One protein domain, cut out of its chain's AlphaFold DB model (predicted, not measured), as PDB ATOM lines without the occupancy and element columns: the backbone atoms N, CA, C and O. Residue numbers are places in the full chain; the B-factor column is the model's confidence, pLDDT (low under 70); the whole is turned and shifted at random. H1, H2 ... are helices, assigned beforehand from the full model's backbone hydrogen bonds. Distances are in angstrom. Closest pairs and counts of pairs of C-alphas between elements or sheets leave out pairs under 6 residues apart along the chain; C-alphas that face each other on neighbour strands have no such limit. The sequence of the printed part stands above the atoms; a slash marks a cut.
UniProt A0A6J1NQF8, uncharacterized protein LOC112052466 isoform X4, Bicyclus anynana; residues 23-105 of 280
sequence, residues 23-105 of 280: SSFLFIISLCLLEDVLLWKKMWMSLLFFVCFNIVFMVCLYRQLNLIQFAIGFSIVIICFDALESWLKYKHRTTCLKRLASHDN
ATOM      1  N   SER A  23     228.918 207.106 181.096       58.84
ATOM      2  CA  SER A  23     229.204 206.546 182.415       58.84
ATOM      3  C   SER A  23     229.941 205.210 182.252       58.84
ATOM      4  O   SER A  23     229.503 204.306 181.539       58.84
ATOM      5  N   SER A  24     231.120 205.105 182.866       67.56
ATOM      6  CA  SER A  24     231.848 203.837 182.950       67.56
ATOM      7  C   SER A  24     231.045 202.872 183.823       67.56
ATOM      8  O   SER A  24     230.687 203.206 184.955       67.56
ATOM      9  N   PHE A  25     230.750 201.677 183.306       70.06
ATOM     10  CA  PHE A  25     230.035 200.656 184.074       70.06
ATOM     11  C   PHE A  25     230.894 200.156 185.237       70.06
ATOM     12  O   PHE A  25     230.372 199.949 186.329       70.06
ATOM     13  N   LEU A  26     232.212 200.028 185.032       73.31
ATOM     14  CA  LEU A  26     233.146 199.648 186.094       73.31
ATOM     15  C   LEU A  26     233.197 200.692 187.206       73.31
ATOM     16  O   LEU A  26     233.221 200.327 188.378       73.31
ATOM     17  N   PHE A  27     233.143 201.979 186.860       73.44
ATOM     18  CA  PHE A  27     233.090 203.041 187.856       73.44
ATOM     19  C   PHE A  27     231.829 202.949 188.719       73.44
ATOM     20  O   PHE A  27     231.931 202.977 189.943       73.44
ATOM     21  N   ILE A  28     230.657 202.763 188.103       71.75
ATOM     22  CA  ILE A  28     229.391 202.616 188.837       71.75
ATOM     23  C   ILE A  28     229.457 201.407 189.779       71.75
ATOM     24  O   ILE A  28     229.146 201.533 190.958       71.75
ATOM     25  N   ILE A  29     229.944 200.262 189.294       75.25
ATOM     26  CA  ILE A  29     230.104 199.047 190.107       75.25
ATOM     27  C   ILE A  29     231.069 199.284 191.274       75.25
ATOM     28  O   ILE A  29     230.774 198.887 192.399       75.25
ATOM     29  N   SER A  30     232.202 199.950 191.032       74.56
ATOM     30  CA  SER A  30     233.176 200.266 192.083       74.56
ATOM     31  C   SER A  30     232.580 201.165 193.168       74.56
ATOM     32  O   SER A  30     232.847 200.968 194.349       74.56
ATOM     33  N   LEU A  31     231.713 202.098 192.776       73.56
ATOM     34  CA  LEU A  31     231.033 203.023 193.672       73.56
ATOM     35  C   LEU A  31     229.943 202.303 194.483       73.56
ATOM     36  O   LEU A  31     229.857 202.508 195.691       73.56
ATOM     37  N   CYS A  32     229.187 201.386 193.871       71.94
ATOM     38  CA  CYS A  32     228.237 200.524 194.582       71.94
ATOM     39  C   CYS A  32     228.930 199.568 195.568       71.94
ATOM     40  O   CYS A  32     228.429 199.365 196.672       71.94
ATOM     41  N   LEU A  33     230.087 199.003 195.201       75.00
ATOM     42  CA  LEU A  33     230.900 198.187 196.109       75.00
ATOM     43  C   LEU A  33     231.419 199.023 197.279       75.00
ATOM     44  O   LEU A  33     231.307 198.602 198.427       75.00
ATOM     45  N   LEU A  34     231.939 200.221 197.003       77.31
ATOM     46  CA  LEU A  34     232.395 201.145 198.034       77.31
ATOM     47  C   LEU A  34     231.249 201.535 198.981       77.31
ATOM     48  O   LEU A  34     231.457 201.602 200.189       77.31
ATOM     49  N   GLU A  35     230.037 201.731 198.457       76.00
ATOM     50  CA  GLU A  35     228.839 201.975 199.263       76.00
ATOM     51  C   GLU A  35     228.520 200.821 200.209       76.00
ATOM     52  O   GLU A  35     228.301 201.042 201.402       76.00
ATOM     53  N   ASP A  36     228.475 199.599 199.679       76.69
ATOM     54  CA  ASP A  36     228.167 198.405 200.462       76.69
ATOM     55  C   ASP A  36     229.190 198.206 201.590       76.69
ATOM     56  O   ASP A  36     228.806 197.827 202.702       76.69
ATOM     57  N   VAL A  37     230.462 198.531 201.326       80.69
ATOM     58  CA  VAL A  37     231.551 198.495 202.310       80.69
ATOM     59  C   VAL A  37     231.390 199.598 203.359       80.69
ATOM     60  O   VAL A  37     231.350 199.285 204.549       80.69
ATOM     61  N   LEU A  38     231.254 200.866 202.946       78.69
ATOM     62  CA  LEU A  38     231.162 202.041 203.832       78.69
ATOM     63  C   LEU A  38     229.964 201.974 204.785       78.69
ATOM     64  O   LEU A  38     230.094 202.307 205.967       78.69
ATOM     65  N   LEU A  39     228.813 201.534 204.272       77.12
ATOM     66  CA  LEU A  39     227.567 201.392 205.028       77.12
ATOM     67  C   LEU A  39     227.451 200.044 205.749       77.12
ATOM     68  O   LEU A  39     226.448 199.810 206.419       77.12
ATOM     69  N   TRP A  40     228.442 199.156 205.609       76.06
ATOM     70  CA  TRP A  40     228.436 197.814 206.197       76.06
ATOM     71  C   TRP A  40     227.172 196.999 205.861       76.06
ATOM     72  O   TRP A  40     226.690 196.204 206.667       76.06
ATOM     73  N   LYS A  41     226.606 197.187 204.660       75.75
ATOM     74  CA  LYS A  41     225.350 196.525 204.252       75.75
ATOM     75  C   LYS A  41     225.512 195.010 204.127       75.75
ATOM     76  O   LYS A  41     224.582 194.263 204.411       75.75
ATOM     77  N   LYS A  42     226.685 194.554 203.673       79.88
ATOM     78  CA  LYS A  42     227.028 193.137 203.494       79.88
ATOM     79  C   LYS A  42     228.339 192.837 204.210       79.88
ATOM     80  O   LYS A  42     229.406 193.012 203.626       79.88
ATOM     81  N   MET A  43     228.251 192.340 205.446       78.38
ATOM     82  CA  MET A  43     229.422 192.109 206.309       78.38
ATOM     83  C   MET A  43     230.537 191.311 205.619       78.38
ATOM     84  O   MET A  43     231.694 191.713 205.656       78.38
ATOM     85  N   TRP A  44     230.188 190.222 204.929       82.31
ATOM     86  CA  TRP A  44     231.151 189.375 204.218       82.31
ATOM     87  C   TRP A  44     231.916 190.120 203.117       82.31
ATOM     88  O   TRP A  44     233.122 189.935 202.978       82.31
ATOM     89  N   MET A  45     231.241 190.996 202.364       78.25
ATOM     90  CA  MET A  45     231.882 191.801 201.318       78.25
ATOM     91  C   MET A  45     232.800 192.866 201.919       78.25
ATOM     92  O   MET A  45     233.892 193.087 201.400       78.25
ATOM     93  N   SER A  46     232.393 193.488 203.030       82.94
ATOM     94  CA  SER A  46     233.222 194.461 203.747       82.94
ATOM     95  C   SER A  46     234.471 193.824 204.356       82.94
ATOM     96  O   SER A  46     235.564 194.369 204.220       82.94
ATOM     97  N   LEU A  47     234.335 192.642 204.962       83.69
ATOM     98  CA  LEU A  47     235.465 191.884 205.502       83.69
ATOM     99  C   LEU A  47     236.423 191.436 204.397       83.69
ATOM    100  O   LEU A  47     237.629 191.636 204.524       83.69
ATOM    101  N   LEU A  48     235.904 190.902 203.286       86.50
ATOM    102  CA  LEU A  48     236.723 190.537 202.129       86.50
ATOM    103  C   LEU A  48     237.486 191.753 201.587       86.50
ATOM    104  O   LEU A  48     238.676 191.656 201.291       86.50
ATOM    105  N   PHE A  49     236.823 192.907 201.501       85.44
ATOM    106  CA  PHE A  49     237.454 194.149 201.074       85.44
ATOM    107  C   PHE A  49     238.599 194.560 202.009       85.44
ATOM    108  O   PHE A  49     239.682 194.895 201.529       85.44
ATOM    109  N   PHE A  50     238.408 194.479 203.329       86.19
ATOM    110  CA  PHE A  50     239.467 194.767 204.299       86.19
ATOM    111  C   PHE A  50     240.634 193.787 204.208       86.19
ATOM    112  O   PHE A  50     241.784 194.215 204.246       86.19
ATOM    113  N   VAL A  51     240.375 192.492 204.033       86.62
ATOM    114  CA  VAL A  51     241.438 191.493 203.850       86.62
ATOM    115  C   VAL A  51     242.243 191.792 202.585       86.62
ATOM    116  O   VAL A  51     243.465 191.895 202.653       86.62
ATOM    117  N   CYS A  52     241.579 192.023 201.450       85.75
ATOM    118  CA  CYS A  52     242.244 192.395 200.199       85.75
ATOM    119  C   CYS A  52     243.064 193.682 200.346       85.75
ATOM    120  O   CYS A  52     244.208 193.741 199.896       85.75
ATOM    121  N   PHE A  53     242.507 194.698 201.008       86.00
ATOM    122  CA  PHE A  53     243.209 195.945 201.283       86.00
ATOM    123  C   PHE A  53     244.470 195.712 202.125       86.00
ATOM    124  O   PHE A  53     245.534 196.205 201.762       86.00
ATOM    125  N   ASN A  54     244.386 194.914 203.194       85.81
ATOM    126  CA  ASN A  54     245.539 194.582 204.036       85.81
ATOM    127  C   ASN A  54     246.610 193.793 203.279       85.81
ATOM    128  O   ASN A  54     247.794 194.059 203.460       85.81
ATOM    129  N   ILE A  55     246.226 192.860 202.406       85.56
ATOM    130  CA  ILE A  55     247.183 192.114 201.575       85.56
ATOM    131  C   ILE A  55     247.940 193.078 200.657       85.56
ATOM    132  O   ILE A  55     249.169 193.074 200.638       85.56
ATOM    133  N   VAL A  56     247.222 193.945 199.934       82.69
ATOM    134  CA  VAL A  56     247.842 194.956 199.063       82.69
ATOM    135  C   VAL A  56     248.741 195.887 199.875       82.69
ATOM    136  O   VAL A  56     249.860 196.184 199.460       82.69
ATOM    137  N   PHE A  57     248.282 196.302 201.054       78.56
ATOM    138  CA  PHE A  57     249.036 197.149 201.965       78.56
ATOM    139  C   PHE A  57     250.342 196.488 202.421       78.56
ATOM    140  O   PHE A  57     251.410 197.080 202.274       78.56
ATOM    141  N   MET A  58     250.292 195.237 202.880       78.00
ATOM    142  CA  MET A  58     251.473 194.475 203.294       78.00
ATOM    143  C   MET A  58     252.459 194.275 202.142       78.00
ATOM    144  O   MET A  58     253.661 194.451 202.334       78.00
ATOM    145  N   VAL A  59     251.974 194.003 200.927       81.19
ATOM    146  CA  VAL A  59     252.824 193.919 199.728       81.19
ATOM    147  C   VAL A  59     253.530 195.249 199.457       81.19
ATOM    148  O   VAL A  59     254.724 195.259 199.154       81.19
ATOM    149  N   CYS A  60     252.831 196.377 199.606       74.88
ATOM    150  CA  CYS A  60     253.428 197.703 199.445       74.88
ATOM    151  C   CYS A  60     254.479 197.998 200.524       74.88
ATOM    152  O   CYS A  60     255.532 198.558 200.214       74.88
ATOM    153  N   LEU A  61     254.224 197.596 201.774       72.56
ATOM    154  CA  LEU A  61     255.175 197.748 202.874       72.56
ATOM    155  C   LEU A  61     256.429 196.893 202.680       72.56
ATOM    156  O   LEU A  61     257.522 197.401 202.931       72.56
ATOM    157  N   TYR A  62     256.264 195.641 202.245       78.62
ATOM    158  CA  TYR A  62     257.353 194.697 201.998       78.62
ATOM    159  C   TYR A  62     258.242 195.156 200.840       78.62
ATOM    160  O   TYR A  62     259.462 195.152 200.954       78.62
ATOM    161  N   ARG A  63     257.635 195.631 199.746       75.56
ATOM    162  CA  ARG A  63     258.367 196.154 198.582       75.56
ATOM    163  C   ARG A  63     258.953 197.553 198.773       75.56
ATOM    164  O   ARG A  63     259.626 198.023 197.864       75.56
ATOM    165  N   GLN A  64     258.683 198.217 199.902       76.50
ATOM    166  CA  GLN A  64     259.137 199.585 200.190       76.50
ATOM    167  C   GLN A  64     258.893 200.556 199.019       76.50
ATOM    168  O   GLN A  64     259.752 201.364 198.670       76.50
ATOM    169  N   LEU A  65     257.729 200.454 198.370       73.00
ATOM    170  CA  LEU A  65     257.445 201.263 197.187       73.00
ATOM    171  C   LEU A  65     257.407 202.750 197.549       73.00
ATOM    172  O   LEU A  65     256.697 203.160 198.471       73.00
ATOM    173  N   ASN A  66     258.115 203.567 196.771       72.94
ATOM    174  CA  ASN A  66     257.977 205.016 196.854       72.94
ATOM    175  C   ASN A  66     256.549 205.431 196.465       72.94
ATOM    176  O   ASN A  66     255.945 204.834 195.572       72.94
ATOM    177  N   LEU A  67     256.031 206.506 197.071       71.69
ATOM    178  CA  LEU A  67     254.680 207.021 196.784       71.69
ATOM    179  C   LEU A  67     254.447 207.267 195.284       71.69
ATOM    180  O   LEU A  67     253.378 206.959 194.763       71.69
ATOM    181  N   ILE A  68     255.466 207.762 194.574       74.25
ATOM    182  CA  ILE A  68     255.407 208.005 193.126       74.25
ATOM    183  C   ILE A  68     255.278 206.688 192.349       74.25
ATOM    184  O   ILE A  68     254.443 206.579 191.456       74.25
ATOM    185  N   GLN A  69     256.060 205.667 192.708       76.19
ATOM    186  CA  GLN A  69     255.992 204.351 192.064       76.19
ATOM    187  C   GLN A  69     254.636 203.686 192.304       76.19
ATOM    188  O   GLN A  69     254.066 203.098 191.387       76.19
ATOM    189  N   PHE A  70     254.090 203.831 193.513       78.12
ATOM    190  CA  PHE A  70     252.745 203.370 193.832       78.12
ATOM    191  C   PHE A  70     251.684 204.087 192.981       78.12
ATOM    192  O   PHE A  70     250.835 203.430 192.380       78.12
ATOM    193  N   ALA A  71     251.768 205.415 192.857       77.38
ATOM    194  CA  ALA A  71     250.840 206.203 192.046       77.38
ATOM    195  C   ALA A  71     250.895 205.833 190.553       77.38
ATOM    196  O   ALA A  71     249.852 205.709 189.908       77.38
ATOM    197  N   ILE A  72     252.096 205.608 190.008       82.56
ATOM    198  CA  ILE A  72     252.288 205.163 188.620       82.56
ATOM    199  C   ILE A  72     251.757 203.736 188.425       82.56
ATOM    200  O   ILE A  72     251.046 203.470 187.461       82.56
ATOM    201  N   GLY A  73     252.038 202.812 189.346       81.88
ATOM    202  CA  GLY A  73     251.505 201.449 189.273       81.88
ATOM    203  C   GLY A  73     249.975 201.426 189.300       81.88
ATOM    204  O   GLY A  73     249.339 200.750 188.493       81.88
ATOM    205  N   PHE A  74     249.373 202.228 190.177       80.88
ATOM    206  CA  PHE A  74     247.923 202.355 190.271       80.88
ATOM    207  C   PHE A  74     247.305 202.968 189.006       80.88
ATOM    208  O   PHE A  74     246.262 202.504 188.543       80.88
ATOM    209  N   SER A  75     247.955 203.965 188.396       82.69
ATOM    210  CA  SER A  75     247.463 204.574 187.156       82.69
ATOM    211  C   SER A  75     247.496 203.599 185.975       82.69
ATOM    212  O   SER A  75     246.533 203.549 185.209       82.69
ATOM    213  N   ILE A  76     248.529 202.755 185.876       85.81
ATOM    214  CA  ILE A  76     248.605 201.677 184.878       85.81
ATOM    215  C   ILE A  76     247.434 200.707 185.056       85.81
ATOM    216  O   ILE A  76     246.744 200.394 184.087       85.81
ATOM    217  N   VAL A  77     247.153 200.284 186.291       85.31
ATOM    218  CA  VAL A  77     246.025 199.390 186.595       85.31
ATOM    219  C   VAL A  77     244.690 200.007 186.166       85.31
ATOM    220  O   VAL A  77     243.881 199.329 185.529       85.31
ATOM    221  N   ILE A  78     244.466 201.298 186.434       83.56
ATOM    222  CA  ILE A  78     243.258 202.009 185.983       83.56
ATOM    223  C   ILE A  78     243.148 201.994 184.454       83.56
ATOM    224  O   ILE A  78     242.072 201.720 183.923       83.56
ATOM    225  N   ILE A  79     244.243 202.266 183.740       84.56
ATOM    226  CA  ILE A  79     244.263 202.263 182.269       84.56
ATOM    227  C   ILE A  79     243.934 200.867 181.732       84.56
ATOM    228  O   ILE A  79     243.141 200.746 180.799       84.56
ATOM    229  N   CYS A  80     244.471 199.807 182.342       84.62
ATOM    230  CA  CYS A  80     244.145 198.430 181.974       84.62
ATOM    231  C   CYS A  80     242.651 198.122 182.155       84.62
ATOM    232  O   CYS A  80     242.044 197.517 181.272       84.62
ATOM    233  N   PHE A  81     242.034 198.565 183.255       83.88
ATOM    234  CA  PHE A  81     240.592 198.404 183.462       83.88
ATOM    235  C   PHE A  81     239.752 199.201 182.451       83.88
ATOM    236  O   PHE A  81     238.761 198.674 181.942       83.88
ATOM    237  N   ASP A  82     240.152 200.428 182.103       78.94
ATOM    238  CA  ASP A  82     239.465 201.260 181.093       78.94
ATOM    239  C   ASP A  82     239.582 200.632 179.688       78.94
ATOM    240  O   ASP A  82     238.613 200.595 178.921       78.94
ATOM    241  N   ALA A  83     240.749 200.066 179.365       81.81
ATOM    242  CA  ALA A  83     240.981 199.326 178.126       81.81
ATOM    243  C   ALA A  83     240.129 198.049 178.060       81.81
ATOM    244  O   ALA A  83     239.513 197.768 177.031       81.81
ATOM    245  N   LEU A  84     240.023 197.313 179.169       82.88
ATOM    246  CA  LEU A  84     239.178 196.125 179.286       82.88
ATOM    247  C   LEU A  84     237.690 196.471 179.130       82.88
ATOM    248  O   LEU A  84     236.965 195.772 178.420       82.88
ATOM    249  N   GLU A  85     237.225 197.566 179.736       79.75
ATOM    250  CA  GLU A  85     235.847 198.035 179.567       79.75
ATOM    251  C   GLU A  85     235.566 198.441 178.114       79.75
ATOM    252  O   GLU A  85     234.528 198.081 177.554       79.75
ATOM    253  N   SER A  86     236.500 199.155 177.486       79.62
ATOM    254  CA  SER A  86     236.401 199.572 176.083       79.62
ATOM    255  C   SER A  86     236.365 198.369 175.139       79.62
ATOM    256  O   SER A  86     235.546 198.327 174.219       79.62
ATOM    257  N   TRP A  87     237.166 197.340 175.415       83.19
ATOM    258  CA  TRP A  87     237.143 196.078 174.678       83.19
ATOM    259  C   TRP A  87     235.824 195.314 174.858       83.19
ATOM    260  O   TRP A  87     235.250 194.821 173.884       83.19
ATOM    261  N   LEU A  88     235.278 195.255 176.078       79.69
ATOM    262  CA  LEU A  88     233.974 194.633 176.342       79.69
ATOM    263  C   LEU A  88     232.822 195.369 175.647       79.69
ATOM    264  O   LEU A  88     231.886 194.719 175.171       79.69
ATOM    265  N   LYS A  89     232.899 196.705 175.555       80.19
ATOM    266  CA  LYS A  89     231.960 197.533 174.783       80.19
ATOM    267  C   LYS A  89     232.063 197.241 173.290       80.19
ATOM    268  O   LYS A  89     231.030 196.992 172.675       80.19
ATOM    269  N   TYR A  90     233.279 197.185 172.747       77.25
ATOM    270  CA  TYR A  90     233.526 196.847 171.343       77.25
ATOM    271  C   TYR A  90     232.992 195.453 170.977       77.25
ATOM    272  O   TYR A  90     232.330 195.279 169.961       77.25
ATOM    273  N   LYS A  91     233.190 194.457 171.848       81.31
ATOM    274  CA  LYS A  91     232.695 193.084 171.640       81.31
ATOM    275  C   LYS A  91     231.202 192.906 171.971       81.31
ATOM    276  O   LYS A  91     230.716 191.778 171.974       81.31
ATOM    277  N   HIS A  92     230.485 193.977 172.322       70.69
ATOM    278  CA  HIS A  92     229.086 193.981 172.781       70.69
ATOM    279  C   HIS A  92     228.765 193.065 173.984       70.69
ATOM    280  O   HIS A  92     227.599 192.887 174.341       70.69
ATOM    281  N   ARG A  93     229.768 192.546 174.705       73.88
ATOM    282  CA  ARG A  93     229.602 191.662 175.878       73.88
ATOM    283  C   ARG A  93     229.433 192.463 177.171       73.88
ATOM    284  O   ARG A  93     230.127 192.245 178.158       73.88
ATOM    285  N   THR A  94     228.506 193.418 177.164       72.94
ATOM    286  CA  THR A  94     228.282 194.349 178.288       72.94
ATOM    287  C   THR A  94     227.130 193.943 179.203       72.94
ATOM    288  O   THR A  94     226.880 194.616 180.193       72.94
ATOM    289  N   THR A  95     226.425 192.849 178.914       71.56
ATOM    290  CA  THR A  95     225.196 192.443 179.617       71.56
ATOM    291  C   THR A  95     225.413 192.193 181.111       71.56
ATOM    292  O   THR A  95     224.612 192.646 181.923       71.56
ATOM    293  N   CYS A  96     226.516 191.539 181.489       69.56
ATOM    294  CA  CYS A  96     226.863 191.309 182.895       69.56
ATOM    295  C   CYS A  96     227.200 192.625 183.621       69.56
ATOM    296  O   CYS A  96     226.613 192.924 184.655       69.56
ATOM    297  N   LEU A  97     228.061 193.459 183.023       69.00
ATOM    298  CA  LEU A  97     228.412 194.790 183.537       69.00
ATOM    299  C   LEU A  97     227.185 195.689 183.699       69.00
ATOM    300  O   LEU A  97     227.042 196.356 184.715       69.00
ATOM    301  N   LYS A  98     226.273 195.675 182.723       70.81
ATOM    302  CA  LYS A  98     225.014 196.420 182.774       70.81
ATOM    303  C   LYS A  98     224.111 195.927 183.896       70.81
ATOM    304  O   LYS A  98     223.578 196.757 184.616       70.81
ATOM    305  N   ARG A  99     223.975 194.608 184.080       72.06
ATOM    306  CA  ARG A  99     223.169 194.018 185.163       72.06
ATOM    307  C   ARG A  99     223.739 194.335 186.548       72.06
ATOM    308  O   ARG A  99     222.981 194.557 187.487       72.06
ATOM    309  N   LEU A 100     225.063 194.367 186.671       65.56
ATOM    310  CA  LEU A 100     225.744 194.705 187.919       65.56
ATOM    311  C   LEU A 100     225.677 196.213 188.208       65.56
ATOM    312  O   LEU A 100     225.415 196.606 189.337       65.56
ATOM    313  N   ALA A 101     225.834 197.055 187.182       63.41
ATOM    314  CA  ALA A 101     225.706 198.507 187.287       63.41
ATOM    315  C   ALA A 101     224.251 198.979 187.473       63.41
ATOM    316  O   ALA A 101     224.029 200.045 188.032       63.41
ATOM    317  N   SER A 102     223.255 198.202 187.027       64.25
ATOM    318  CA  SER A 102     221.834 198.503 187.249       64.25
ATOM    319  C   SER A 102     221.365 198.222 188.675       64.25
ATOM    320  O   SER A 102     220.239 198.571 189.018       64.25
ATOM    321  N   HIS A 103     222.197 197.587 189.506       62.53
ATOM    322  CA  HIS A 103     221.930 197.414 190.930       62.53
ATOM    323  C   HIS A 103     222.216 198.740 191.663       62.53
ATOM    324  O   HIS A 103     223.138 198.848 192.466       62.53
ATOM    325  N   ASP A 104     221.448 199.775 191.316       57.50
ATOM    326  CA  ASP A 104     221.666 201.157 191.733       57.50
ATOM    327  C   ASP A 104     221.269 201.317 193.208       57.50
ATOM    328  O   ASP A 104     220.105 201.498 193.571       57.50
ATOM    329  N   ASN A 105     222.254 201.196 194.089       59.00
ATOM    330  CA  ASN A 105     222.129 201.633 195.467       59.00
ATOM    331  C   ASN A 105     222.078 203.175 195.454       59.00
ATOM    332  O   ASN A 105     223.091 203.858 195.358       59.00
TER     333      ASN A 105
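AT A GLANCE: This is residues 23 to 105 of the 280 residues of the protein "uncharacterized protein LOC112052466 isoform X4" of Bicyclus anynana (UniProt A0A6J1NQF8). Three helices make a flat, open triangle with an empty middle: H3, the longest, is one side, H2 the second and H1 the shorter third, while the small helix H4 packs on H1 outside the triangle. H1 and H2 meet closely at one corner, H1 and H3 only just touch at another, and at the third H2 and H3 are joined by their tight link, residues 63 to 66. The printed part has 83 residues with four named helices, in the order H1, H2, H3, H4, and no named strand; the class is all helix. The whole is loose, with a radius of gyration of the C-alphas of 15.2 A and spans of 41 by 32 by 15 A.

IN THESE COORDINATES: H3, residues 67 to 90, is 34.6 A long and begins at C-alpha 67 (254.680, 207.021, 196.784). H2, residues 43 to 62, is 28.4 A long. H1, residues 25 to 38, is 19.8 A long and begins at C-alpha 25 (230.035, 200.656, 184.074). H4, residues 95 to 101, ends at C-alpha 101 (225.706, 198.507, 187.287).

HOW THE PARTS SIT: H3, with residues 81 to 85 alone, only just touches residues 25 to 26 of H1, with 3 pairs of C-alphas within 8 A; the closest, Leu 26 and Glu 85, are 7.2 A apart. They run opposite ways at a steep tilt of 55 degrees. H1, the hub, touches H2 about perpendicular, at 79 degrees, with C-alphas 37 and 46 closest at 4.6 A. H4 touches H1 at a steep tilt of 39 degrees, the same way; C-alphas 29 and 101 are closest, 5.3 A apart. H3 and H4 are near each other. H2 and H3 are only just apart, closest 8.0 A; H2 and H4 are apart. In H1, H2, H3 and H4 every O i to N i+4 pair is within hydrogen-bond range.

THE WHOLE: The two C-alphas farthest apart, those of Gln 64 and His 92, are 41.1 A apart. Residues 51 to 59 of H2 and 74 to 80 of H3 stand free. The three links are tight, and the printed part has no cut. Mean pLDDT of the printed part is 76.9; residues 23 to 24, 96 to 97 and 100 to 105 are under 70.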